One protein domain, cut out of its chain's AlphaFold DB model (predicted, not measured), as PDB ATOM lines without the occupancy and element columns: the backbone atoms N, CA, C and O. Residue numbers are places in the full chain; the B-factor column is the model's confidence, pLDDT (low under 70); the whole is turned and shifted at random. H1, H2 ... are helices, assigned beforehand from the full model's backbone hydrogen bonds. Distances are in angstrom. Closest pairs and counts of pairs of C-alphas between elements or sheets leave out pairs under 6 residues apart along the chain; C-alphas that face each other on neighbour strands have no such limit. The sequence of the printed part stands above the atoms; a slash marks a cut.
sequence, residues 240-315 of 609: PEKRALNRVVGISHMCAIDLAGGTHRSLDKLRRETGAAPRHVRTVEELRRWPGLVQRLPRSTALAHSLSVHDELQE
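Overview. This is residues 240 to 315 of the 609 residues of the protein "Hypothetical protein" of Emiliania huxleyi (UniProt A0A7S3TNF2). Look first at H3, the longest helix, which makes one end of an elongated cluster of short helices; from it H5, H6 and H7 follow in a loose arc along one long side, and H7 makes the other end. H1 and H2 pack together on the opposite side, and H4 sits nearest the middle, on the same long side as H5 but closer in. The printed part has 76 residues with seven named helices, in order H1 to H7, and no named strand; its class is all helix. It is compact, with a radius of gyration of the C-alphas of 11.4 A, and the C-alphas span 37 by 24 by 18 A.

Along the chain. Find C-alpha 265 at (16.834, 21.483, -5.133); from there H3 runs through residues 265 to 274, 14.4 A from first to last C-alpha. Before it come H1, residues 240 to 246, which begins at C-alpha 240 at (33.696, 12.874, -15.720) and is 9.9 A long, and H2, residues 253 to 261, 11.8 A long. After H3 look for H4 at residues 284 to 288, H5 at residues 291 to 295 and H6 at residues 300 to 308, the last of these 12.3 A long. H7, residues 310 to 314, ends at C-alpha 314 at (44.117, 23.483, -10.259).

Arrangement. Start at H3, which touches H5; their closest C-alphas are those of Ser 266 and Leu 293, 6.5 A apart. H5 is the hub, touching three helices. It touches H6, where the C-alphas of Val 294 and Ser 300 come closest, at 5.7 A. H4 and H5 only just touch, only at the corner by their link, with 3 pairs of C-alphas within 8 A, the closest being Leu 287 and Val 294 at 7.3 A. H6 and H7 meet only through their link. H1 touches H2 at a steep tilt of 47 degrees, opposite ways; the closest C-alphas, of Lys 242 and Ala 256, are 5.1 A apart. H2 and H3 are close but not clearly touching, with the C-alphas of Leu 259 and Leu 267 at 7.8 A. H1 and H4 are also close but not clearly touching, with the C-alphas of Leu 245 and Val 284 at 5.9 A. Among the pairs that stay apart are H3 and H4, and H2 and H5. In H1 to H7 every O i to N i+4 pair is within hydrogen-bond range.

Size, cuts and confidence. The two C-alphas farthest apart are those of Arg 272 and Glu 315, at 37.5 A. The printed part has no cut and no long link; the links H1 to H2 and H3 to H4 are short, and the others are tight. The mean pLDDT of the printed part is 91.1, and no printed residue is under 70.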
ATOM      1  N   PRO A 240      32.835  11.751 -15.344       96.94
ATOM      2  CA  PRO A 240      33.696  12.874 -15.720       96.94
ATOM      3  C   PRO A 240      33.130  14.233 -15.306       96.94
ATOM      4  O   PRO A 240      33.845  15.032 -14.706       96.94
ATOM      5  N   GLU A 241      31.843  14.467 -15.547       96.81
ATOM      6  CA  GLU A 241      31.144  15.715 -15.233       96.81
ATOM      7  C   GLU A 241      31.063  15.940 -13.719       96.81
ATOM      8  O   GLU A 241      31.419  17.005 -13.215       96.81
ATOM      9  N   LYS A 242      30.689  14.902 -12.959       95.56
ATOM     10  CA  LYS A 242      30.687  14.940 -11.485       95.56
ATOM     11  C   LYS A 242      32.070  15.262 -10.931       95.56
ATOM     12  O   LYS A 242      32.209  16.086 -10.030       95.56
ATOM     13  N   ARG A 243      33.105  14.624 -11.482       93.75
ATOM     14  CA  ARG A 243      34.494  14.851 -11.080       93.75
ATOM     15  C   ARG A 243      34.955  16.267 -11.424       93.75
ATOM     16  O   ARG A 243      35.634  16.880 -10.607       93.75
ATOM     17  N   ALA A 244      34.590  16.790 -12.593       94.44
ATOM     18  CA  ALA A 244      34.924  18.154 -12.999       94.44
ATOM     19  C   ALA A 244      34.330  19.189 -12.032       94.44
ATOM     20  O   ALA A 244      35.042  20.075 -11.572       94.44
ATOM     21  N   LEU A 245      33.063  19.030 -11.646       94.69
ATOM     22  CA  LEU A 245      32.407  19.929 -10.691       94.69
ATOM     23  C   LEU A 245      33.001  19.829  -9.284       94.69
ATOM     24  O   LEU A 245      33.230  20.847  -8.641       94.69
ATOM     25  N   ASN A 246      33.291  18.617  -8.809       90.38
ATOM     26  CA  ASN A 246      33.867  18.407  -7.481       90.38
ATOM     27  C   ASN A 246      35.290  18.984  -7.324       90.38
ATOM     28  O   ASN A 246      35.713  19.257  -6.205       90.38
ATOM     29  N   ARG A 247      36.018  19.234  -8.420       91.12
ATOM     30  CA  ARG A 247      37.320  19.925  -8.373       91.12
ATOM     31  C   ARG A 247      37.222  21.401  -7.985       91.12
ATOM     32  O   ARG A 247      38.233  22.005  -7.629       91.12
ATOM     33  N   VAL A 248      36.035  22.003  -8.063       92.06
ATOM     34  CA  VAL A 248      35.824  23.375  -7.599       92.06
ATOM     35  C   VAL A 248      35.833  23.387  -6.072       92.06
ATOM     36  O   VAL A 248      34.990  22.766  -5.424       92.06
ATOM     37  N   VAL A 249      36.766  24.138  -5.484       88.50
ATOM     38  CA  VAL A 249      36.872  24.290  -4.027       88.50
ATOM     39  C   VAL A 249      35.554  24.828  -3.460       88.50
ATOM     40  O   VAL A 249      35.128  25.934  -3.788       88.50
ATOM     41  N   GLY A 250      34.916  24.043  -2.589       83.88
ATOM     42  CA  GLY A 250      33.602  24.348  -2.013       83.88
ATOM     43  C   GLY A 250      32.443  23.522  -2.585       83.88
ATOM     44  O   GLY A 250      31.354  23.559  -2.013       83.88
ATOM     45  N   ILE A 251      32.660  22.731  -3.643       87.62
ATOM     46  CA  ILE A 251      31.671  21.781  -4.170       87.62
ATOM     47  C   ILE A 251      31.980  20.370  -3.660       87.62
ATOM     48  O   ILE A 251      32.914  19.705  -4.108       87.62
ATOM     49  N   SER A 252      31.158  19.882  -2.731       85.38
ATOM     50  CA  SER A 252      31.243  18.491  -2.270       85.38
ATOM     51  C   SER A 252      30.854  17.506  -3.376       85.38
ATOM     52  O   SER A 252      30.130  17.858  -4.311       85.38
ATOM     53  N   HIS A 253      31.260  16.241  -3.241       84.19
ATOM     54  CA  HIS A 253      30.837  15.194  -4.173       84.19
ATOM     55  C   HIS A 253      29.312  15.085  -4.279       84.19
ATOM     56  O   HIS A 253      28.787  14.949  -5.377       84.19
ATOM     57  N   MET A 254      28.596  15.197  -3.157       86.00
ATOM     58  CA  MET A 254      27.131  15.143  -3.156       86.00
ATOM     59  C   MET A 254      26.520  16.308  -3.934       86.00
ATOM     60  O   MET A 254      25.640  16.091  -4.762       86.00
ATOM     61  N   CYS A 255      27.046  17.521  -3.745       88.75
ATOM     62  CA  CYS A 255      26.625  18.681  -4.525       88.75
ATOM     63  C   CYS A 255      26.886  18.462  -6.026       88.75
ATOM     64  O   CYS A 255      25.996  18.682  -6.842       88.75
ATOM     65  N   ALA A 256      28.065  17.955  -6.394       91.81
ATOM     66  CA  ALA A 256      28.409  17.654  -7.784       91.81
ATOM     67  C   ALA A 256      27.507  16.572  -8.408       91.81
ATOM     68  O   ALA A 256      27.065  16.726  -9.546       91.81
ATOM     69  N   ILE A 257      27.200  15.502  -7.665       90.81
ATOM     70  CA  ILE A 257      26.275  14.438  -8.083       90.81
ATOM     71  C   ILE A 257      24.890  15.022  -8.354       90.81
ATOM     72  O   ILE A 257      24.320  14.756  -9.413       90.81
ATOM     73  N   ASP A 258      24.377  15.836  -7.433       91.12
ATOM     74  CA  ASP A 258      23.041  16.411  -7.550       91.12
ATOM     75  C   ASP A 258      22.946  17.455  -8.671       91.12
ATOM     76  O   ASP A 258      21.927  17.546  -9.360       91.12
ATOM     77  N   LEU A 259      24.007  18.235  -8.889       94.50
ATOM     78  CA  LEU A 259      24.089  19.198  -9.988       94.50
ATOM     79  C   LEU A 259      24.139  18.492 -11.350       94.50
ATOM     80  O   LEU A 259      23.334  18.812 -12.229       94.50
ATOM     81  N   ALA A 260      25.022  17.501 -11.510       94.81
ATOM     82  CA  ALA A 260      25.171  16.743 -12.756       94.81
ATOM     83  C   ALA A 260      23.951  15.864 -13.064       94.81
ATOM     84  O   ALA A 260      23.596  15.677 -14.231       94.81
ATOM     85  N   GLY A 261      23.302  15.337 -12.022       91.44
ATOM     86  CA  GLY A 261      22.075  14.551 -12.119       91.44
ATOM     87  C   GLY A 261      20.806  15.387 -12.298       91.44
ATOM     88  O   GLY A 261      19.771  14.830 -12.656       91.44
ATOM     89  N   GLY A 262      20.867  16.702 -12.068       91.12
ATOM     90  CA  GLY A 262      19.694  17.576 -12.115       91.12
ATOM     91  C   GLY A 262      18.733  17.402 -10.934       91.12
ATOM     92  O   GLY A 262      17.579  17.809 -11.020       91.12
ATOM     93  N   THR A 263      19.189  16.794  -9.838       89.88
ATOM     94  CA  THR A 263      18.404  16.530  -8.620       89.88
ATOM     95  C   THR A 263      18.623  17.582  -7.534       89.88
ATOM     96  O   THR A 263      17.958  17.555  -6.497       89.88
ATOM     97  N   HIS A 264      19.537  18.536  -7.742       91.19
ATOM     98  CA  HIS A 264      19.799  19.581  -6.757       91.19
ATOM     99  C   HIS A 264      18.607  20.543  -6.631       91.19
ATOM    100  O   HIS A 264      18.276  21.270  -7.565       91.19
ATOM    101  N   ARG A 265      18.023  20.650  -5.429       90.44
ATOM    102  CA  ARG A 265      16.834  21.483  -5.133       90.44
ATOM    103  C   ARG A 265      16.917  22.936  -5.625       90.44
ATOM    104  O   ARG A 265      15.904  23.540  -5.977       90.44
ATOM    105  N   SER A 266      18.121  23.516  -5.635       91.00
ATOM    106  CA  SER A 266      18.331  24.900  -6.083       91.00
ATOM    107  C   SER A 266      18.131  25.076  -7.592       91.00
ATOM    108  O   SER A 266      17.760  26.172  -8.001       91.00
ATOM    109  N   LEU A 267      18.312  24.024  -8.403       90.69
ATOM    110  CA  LEU A 267      18.015  24.045  -9.840       90.69
ATOM    111  C   LEU A 267      16.509  24.192 -10.071       90.69
ATOM    112  O   LEU A 267      16.074  25.100 -10.775       90.69
ATOM    113  N   ASP A 268      15.703  23.360  -9.407       87.69
ATOM    114  CA  ASP A 268      14.240  23.402  -9.516       87.69
ATOM    115  C   ASP A 268      13.644  24.707  -8.989       87.69
ATOM    116  O   ASP A 268      12.673  25.225  -9.544       87.69
ATOM    117  N   LYS A 269      14.205  25.245  -7.900       89.44
ATOM    118  CA  LYS A 269      13.789  26.545  -7.365       89.44
ATOM    119  C   LYS A 269      14.093  27.668  -8.357       89.44
ATOM    120  O   LYS A 269      13.188  28.418  -8.701       89.44
ATOM    121  N   LEU A 270      15.324  27.731  -8.871       89.19
ATOM    122  CA  LEU A 270      15.711  28.756  -9.839       89.19
ATOM    123  C   LEU A 270      14.871  28.657 -11.120       89.19
ATOM    124  O   LEU A 270      14.424  29.677 -11.626       89.19
ATOM    125  N   ARG A 271      14.583  27.441 -11.604       90.25
ATOM    126  CA  ARG A 271      13.744  27.225 -12.793       90.25
ATOM    127  C   ARG A 271      12.324  27.753 -12.608       90.25
ATOM    128  O   ARG A 271      11.783  28.343 -13.532       90.25
ATOM    129  N   ARG A 272      11.728  27.549 -11.428       88.62
ATOM    130  CA  ARG A 272      10.390  28.070 -11.107       88.62
ATOM    131  C   ARG A 272      10.356  29.593 -11.025       88.62
ATOM    132  O   ARG A 272       9.357  30.183 -11.406       88.62
ATOM    133  N   GLU A 273      11.427  30.208 -10.532       90.56
ATOM    134  CA  GLU A 273      11.507  31.661 -10.342       90.56
ATOM    135  C   GLU A 273      11.845  32.413 -11.635       90.56
ATOM    136  O   GLU A 273      11.302  33.485 -11.872       90.56
ATOM    137  N   THR A 274      12.741  31.877 -12.469       87.06
ATOM    138  CA  THR A 274      13.269  32.601 -13.640       87.06
ATOM    139  C   THR A 274      12.819  32.036 -14.981       87.06
ATOM    140  O   THR A 274      13.073  32.652 -16.010       87.06
ATOM    141  N   GLY A 275      12.231  30.836 -15.009       85.25
ATOM    142  CA  GLY A 275      11.889  30.119 -16.242       85.25
ATOM    143  C   GLY A 275      13.089  29.624 -17.065       85.25
ATOM    144  O   GLY A 275      12.895  28.850 -17.998       85.25
ATOM    145  N   ALA A 276      14.322  30.017 -16.718       80.50
ATOM    146  CA  ALA A 276      15.495  29.863 -17.584       80.50
ATOM    147  C   ALA A 276      16.585  28.917 -17.045       80.50
ATOM    148  O   ALA A 276      17.523  28.608 -17.771       80.50
ATOM    149  N   ALA A 277      16.498  28.441 -15.798       81.81
ATOM    150  CA  ALA A 277      17.562  27.633 -15.186       81.81
ATOM    151  C   ALA A 277      17.805  26.282 -15.897       81.81
ATOM    152  O   ALA A 277      16.856  25.663 -16.398       81.81
ATOM    153  N   PRO A 278      19.047  25.762 -15.883       87.06
ATOM    154  CA  PRO A 278      19.375  24.524 -16.568       87.06
ATOM    155  C   PRO A 278      18.775  23.325 -15.820       87.06
ATOM    156  O   PRO A 278      18.608  23.344 -14.600       87.06
ATOM    157  N   ARG A 279      18.457  22.249 -16.551       89.00
ATOM    158  CA  ARG A 279      17.965  20.996 -15.942       89.00
ATOM    159  C   ARG A 279      19.043  20.283 -15.131       89.00
ATOM    160  O   ARG A 279      18.726  19.632 -14.149       89.00
ATOM    161  N   HIS A 280      20.292  20.414 -15.554       93.88
ATOM    162  CA  HIS A 280      21.482  19.874 -14.911       93.88
ATOM    163  C   HIS A 280      22.656  20.809 -15.199       93.88
ATOM    164  O   HIS A 280      22.631  21.545 -16.183       93.88
ATOM    165  N   VAL A 281      23.699  20.737 -14.383       95.69
ATOM    166  CA  VAL A 281      24.969  21.434 -14.610       95.69
ATOM    167  C   VAL A 281      26.055  20.377 -14.664       95.69
ATOM    168  O   VAL A 281      26.172  19.589 -13.734       95.69
ATOM    169  N   ARG A 282      26.805  20.323 -15.760       93.69
ATOM    170  CA  ARG A 282      27.777  19.269 -16.080       93.69
ATOM    171  C   ARG A 282      29.205  19.780 -16.224       93.69
ATOM    172  O   ARG A 282      30.136  18.982 -16.160       93.69
ATOM    173  N   THR A 283      29.389  21.087 -16.383       94.88
ATOM    174  CA  THR A 283      30.716  21.706 -16.486       94.88
ATOM    175  C   THR A 283      30.865  22.894 -15.541       94.88
ATOM    176  O   THR A 283      29.883  23.467 -15.057       94.88
ATOM    177  N   VAL A 284      32.116  23.276 -15.275       95.56
ATOM    178  CA  VAL A 284      32.434  24.460 -14.467       95.56
ATOM    179  C   VAL A 284      31.975  25.733 -15.189       95.56
ATOM    180  O   VAL A 284      31.448  26.648 -14.559       95.56
ATOM    181  N   GLU A 285      32.080  25.775 -16.517       95.00
ATOM    182  CA  GLU A 285      31.631  26.886 -17.363       95.00
ATOM    183  C   GLU A 285      30.114  27.057 -17.308       95.00
ATOM    184  O   GLU A 285      29.621  28.180 -17.211       95.00
ATOM    185  N   GLU A 286      29.361  25.954 -17.334       94.44
ATOM    186  CA  GLU A 286      27.916  25.995 -17.127       94.44
ATOM    187  C   GLU A 286      27.593  26.566 -15.748       94.44
ATOM    188  O   GLU A 286      26.765  27.467 -15.655       94.44
ATOM    189  N   LEU A 287      28.279  26.121 -14.690       95.06
ATOM    190  CA  LEU A 287      28.053  26.650 -13.344       95.06
ATOM    191  C   LEU A 287      28.338  28.160 -13.255       95.06
ATOM    192  O   LEU A 287      27.539  28.898 -12.674       95.06
ATOM    193  N   ARG A 288      29.426  28.636 -13.879       94.69
ATOM    194  CA  ARG A 288      29.794  30.066 -13.948       94.69
ATOM    195  C   ARG A 288      28.715  30.919 -14.629       94.69
ATOM    196  O   ARG A 288      28.490  32.053 -14.213       94.69
ATOM    197  N   ARG A 289      28.008  30.380 -15.632       93.19
ATOM    198  CA  ARG A 289      26.917  31.080 -16.346       93.19
ATOM    199  C   ARG A 289      25.650  31.273 -15.512       93.19
ATOM    200  O   ARG A 289      24.780  32.038 -15.918       93.19
ATOM    201  N   TRP A 290      25.549  30.638 -14.342       92.44
ATOM    202  CA  TRP A 290      24.388  30.752 -13.458       92.44
ATOM    203  C   TRP A 290      24.745  31.340 -12.083       92.44
ATOM    204  O   TRP A 290      24.620  30.642 -11.072       92.44
ATOM    205  N   PRO A 291      25.094  32.642 -11.979       91.94
ATOM    206  CA  PRO A 291      25.379  33.287 -10.691       91.94
ATOM    207  C   PRO A 291      24.238  33.146  -9.676       91.94
ATOM    208  O   PRO A 291      24.479  32.933  -8.490       91.94
ATOM    209  N   GLY A 292      22.983  33.177 -10.141       91.44
ATOM    210  CA  GLY A 292      21.820  32.934  -9.286       91.44
ATOM    211  C   GLY A 292      21.811  31.528  -8.671       91.44
ATOM    212  O   GLY A 292      21.405  31.361  -7.521       91.44
ATOM    213  N   LEU A 293      22.295  30.510  -9.386       93.31
ATOM    214  CA  LEU A 293      22.458  29.173  -8.815       93.31
ATOM    215  C   LEU A 293      23.566  29.174  -7.757       93.31
ATOM    216  O   LEU A 293      23.330  28.691  -6.654       93.31
ATOM    217  N   VAL A 294      24.723  29.770  -8.062       93.81
ATOM    218  CA  VAL A 294      25.871  29.881  -7.139       93.81
ATOM    219  C   VAL A 294      25.471  30.567  -5.829       93.81
ATOM    220  O   VAL A 294      25.789  30.068  -4.753       93.81
ATOM    221  N   GLN A 295      24.680  31.642  -5.894       92.38
ATOM    222  CA  GLN A 295      24.145  32.350  -4.722       92.38
ATOM    223  C   GLN A 295      23.278  31.475  -3.804       92.38
ATOM    224  O   GLN A 295      23.164  31.758  -2.613       92.38
ATOM    225  N   ARG A 296      22.671  30.411  -4.343       91.44
ATOM    226  CA  ARG A 296      21.797  29.473  -3.618       91.44
ATOM    227  C   ARG A 296      22.542  28.237  -3.106       91.44
ATOM    228  O   ARG A 296      21.918  27.385  -2.468       91.44
ATOM    229  N   LEU A 297      23.827  28.089  -3.428       89.25
ATOM    230  CA  LEU A 297      24.665  27.005  -2.925       89.25
ATOM    231  C   LEU A 297      25.303  27.395  -1.579       89.25
ATOM    232  O   LEU A 297      25.454  28.585  -1.284       89.25
ATOM    233  N   PRO A 298      25.663  26.416  -0.728       83.31
ATOM    234  CA  PRO A 298      26.329  26.695   0.540       83.31
ATOM    235  C   PRO A 298      27.615  27.505   0.345       83.31
ATOM    236  O   PRO A 298      28.383  27.235  -0.573       83.31
ATOM    237  N   ARG A 299      27.870  28.462   1.251       82.69
ATOM    238  CA  ARG A 299      29.057  29.340   1.216       82.69
ATOM    239  C   ARG A 299      29.209  30.076  -0.127       82.69
ATOM    240  O   ARG A 299      30.306  30.149  -0.673       82.69
ATOM    241  N   SER A 300      28.109  30.615  -0.649       88.69
ATOM    242  CA  SER A 300      28.019  31.200  -1.991       88.69
ATOM    243  C   SER A 300      29.092  32.240  -2.323       88.69
ATOM    244  O   SER A 300      29.633  32.188  -3.423       88.69
ATOM    245  N   THR A 301      29.452  33.135  -1.397       88.50
ATOM    246  CA  THR A 301      30.532  34.118  -1.614       88.50
ATOM    247  C   THR A 301      31.883  33.437  -1.838       88.50
ATOM    248  O   THR A 301      32.544  33.681  -2.844       88.50
ATOM    249  N   ALA A 302      32.251  32.508  -0.952       87.75
ATOM    250  CA  ALA A 302      33.480  31.730  -1.078       87.75
ATOM    251  C   ALA A 302      33.483  30.863  -2.346       87.75
ATOM    252  O   ALA A 302      34.507  30.753  -3.012       87.75
ATOM    253  N   LEU A 303      32.339  30.272  -2.707       90.38
ATOM    254  CA  LEU A 303      32.196  29.486  -3.931       90.38
ATOM    255  C   LEU A 303      32.351  30.351  -5.189       90.38
ATOM    256  O   LEU A 303      33.012  29.930  -6.135       90.38
ATOM    257  N   ALA A 304      31.770  31.552  -5.203       93.44
ATOM    258  CA  ALA A 304      31.916  32.490  -6.312       93.44
ATOM    259  C   ALA A 304      33.388  32.874  -6.527       93.44
ATOM    260  O   ALA A 304      33.862  32.836  -7.660       93.44
ATOM    261  N   HIS A 305      34.125  33.142  -5.444       93.69
ATOM    262  CA  HIS A 305      35.568  33.373  -5.512       93.69
ATOM    263  C   HIS A 305      36.326  32.132  -6.008       93.69
ATOM    264  O   HIS A 305      37.109  32.213  -6.950       93.69
ATOM    265  N   SER A 306      36.064  30.947  -5.441       92.62
ATOM    266  CA  SER A 306      36.684  29.698  -5.909       92.62
ATOM    267  C   SER A 306      36.450  29.440  -7.400       92.62
ATOM    268  O   SER A 306      37.325  28.891  -8.059       92.62
ATOM    269  N   LEU A 307      35.291  29.827  -7.943       94.94
ATOM    270  CA  LEU A 307      34.988  29.722  -9.373       94.94
ATOM    271  C   LEU A 307      35.771  30.731 -10.222       94.94
ATOM    272  O   LEU A 307      36.168  30.382 -11.340       94.94
ATOM    273  N   SER A 308      35.990  31.953  -9.721       94.94
ATOM    274  CA  SER A 308      36.735  32.989 -10.447       94.94
ATOM    275  C   SER A 308      38.228  32.689 -10.532       94.94
ATOM    276  O   SER A 308      38.850  33.057 -11.520       94.94
ATOM    277  N   VAL A 309      38.790  31.987  -9.541       95.31
ATOM    278  CA  VAL A 309      40.213  31.591  -9.517       95.31
ATOM    279  C   VAL A 309      40.422  30.082  -9.691       95.31
ATOM    280  O   VAL A 309      41.497  29.568  -9.397       95.31
ATOM    281  N   HIS A 310      39.397  29.348 -10.140       94.88
ATOM    282  CA  HIS A 310      39.411  27.878 -10.194       94.88
ATOM    283  C   HIS A 310      40.641  27.335 -10.916       94.88
ATOM    284  O   HIS A 310      41.304  26.445 -10.389       94.88
ATOM    285  N   ASP A 311      40.944  27.902 -12.082       94.06
ATOM    286  CA  ASP A 311      42.016  27.448 -12.957       94.06
ATOM    287  C   ASP A 311      43.373  27.597 -12.244       94.06
ATOM    288  O   ASP A 311      44.156  26.649 -12.210       94.06
ATOM    289  N   GLU A 312      43.589  28.714 -11.529       95.12
ATOM    290  CA  GLU A 312      44.796  28.920 -10.720       95.12
ATOM    291  C   GLU A 312      44.940  27.894  -9.590       95.12
ATOM    292  O   GLU A 312      46.057  27.472  -9.289       95.12
ATOM    293  N   LEU A 313      43.825  27.494  -8.967       93.75
ATOM    294  CA  LEU A 313      43.800  26.509  -7.880       93.75
ATOM    295  C   LEU A 313      43.990  25.065  -8.374       93.75
ATOM    296  O   LEU A 313      44.235  24.179  -7.553       93.75
ATOM    297  N   GLN A 314      43.843  24.802  -9.678       91.31
ATOM    298  CA  GLN A 314      44.117  23.483 -10.259       91.31
ATOM    299  C   GLN A 314      45.588  23.301 -10.638       91.31
ATOM    300  O   GLN A 314      46.037  22.165 -10.796       91.31
ATOM    301  N   GLU A 315      46.344  24.383 -10.795       91.62
ATOM    302  CA  GLU A 315      47.749  24.293 -11.168       91.62
ATOM    303  C   GLU A 315      48.613  23.756 -10.017       91.62
ATOM    304  O   GLU A 315      48.362  24.074  -8.850       91.62
TER     305      GLU A 315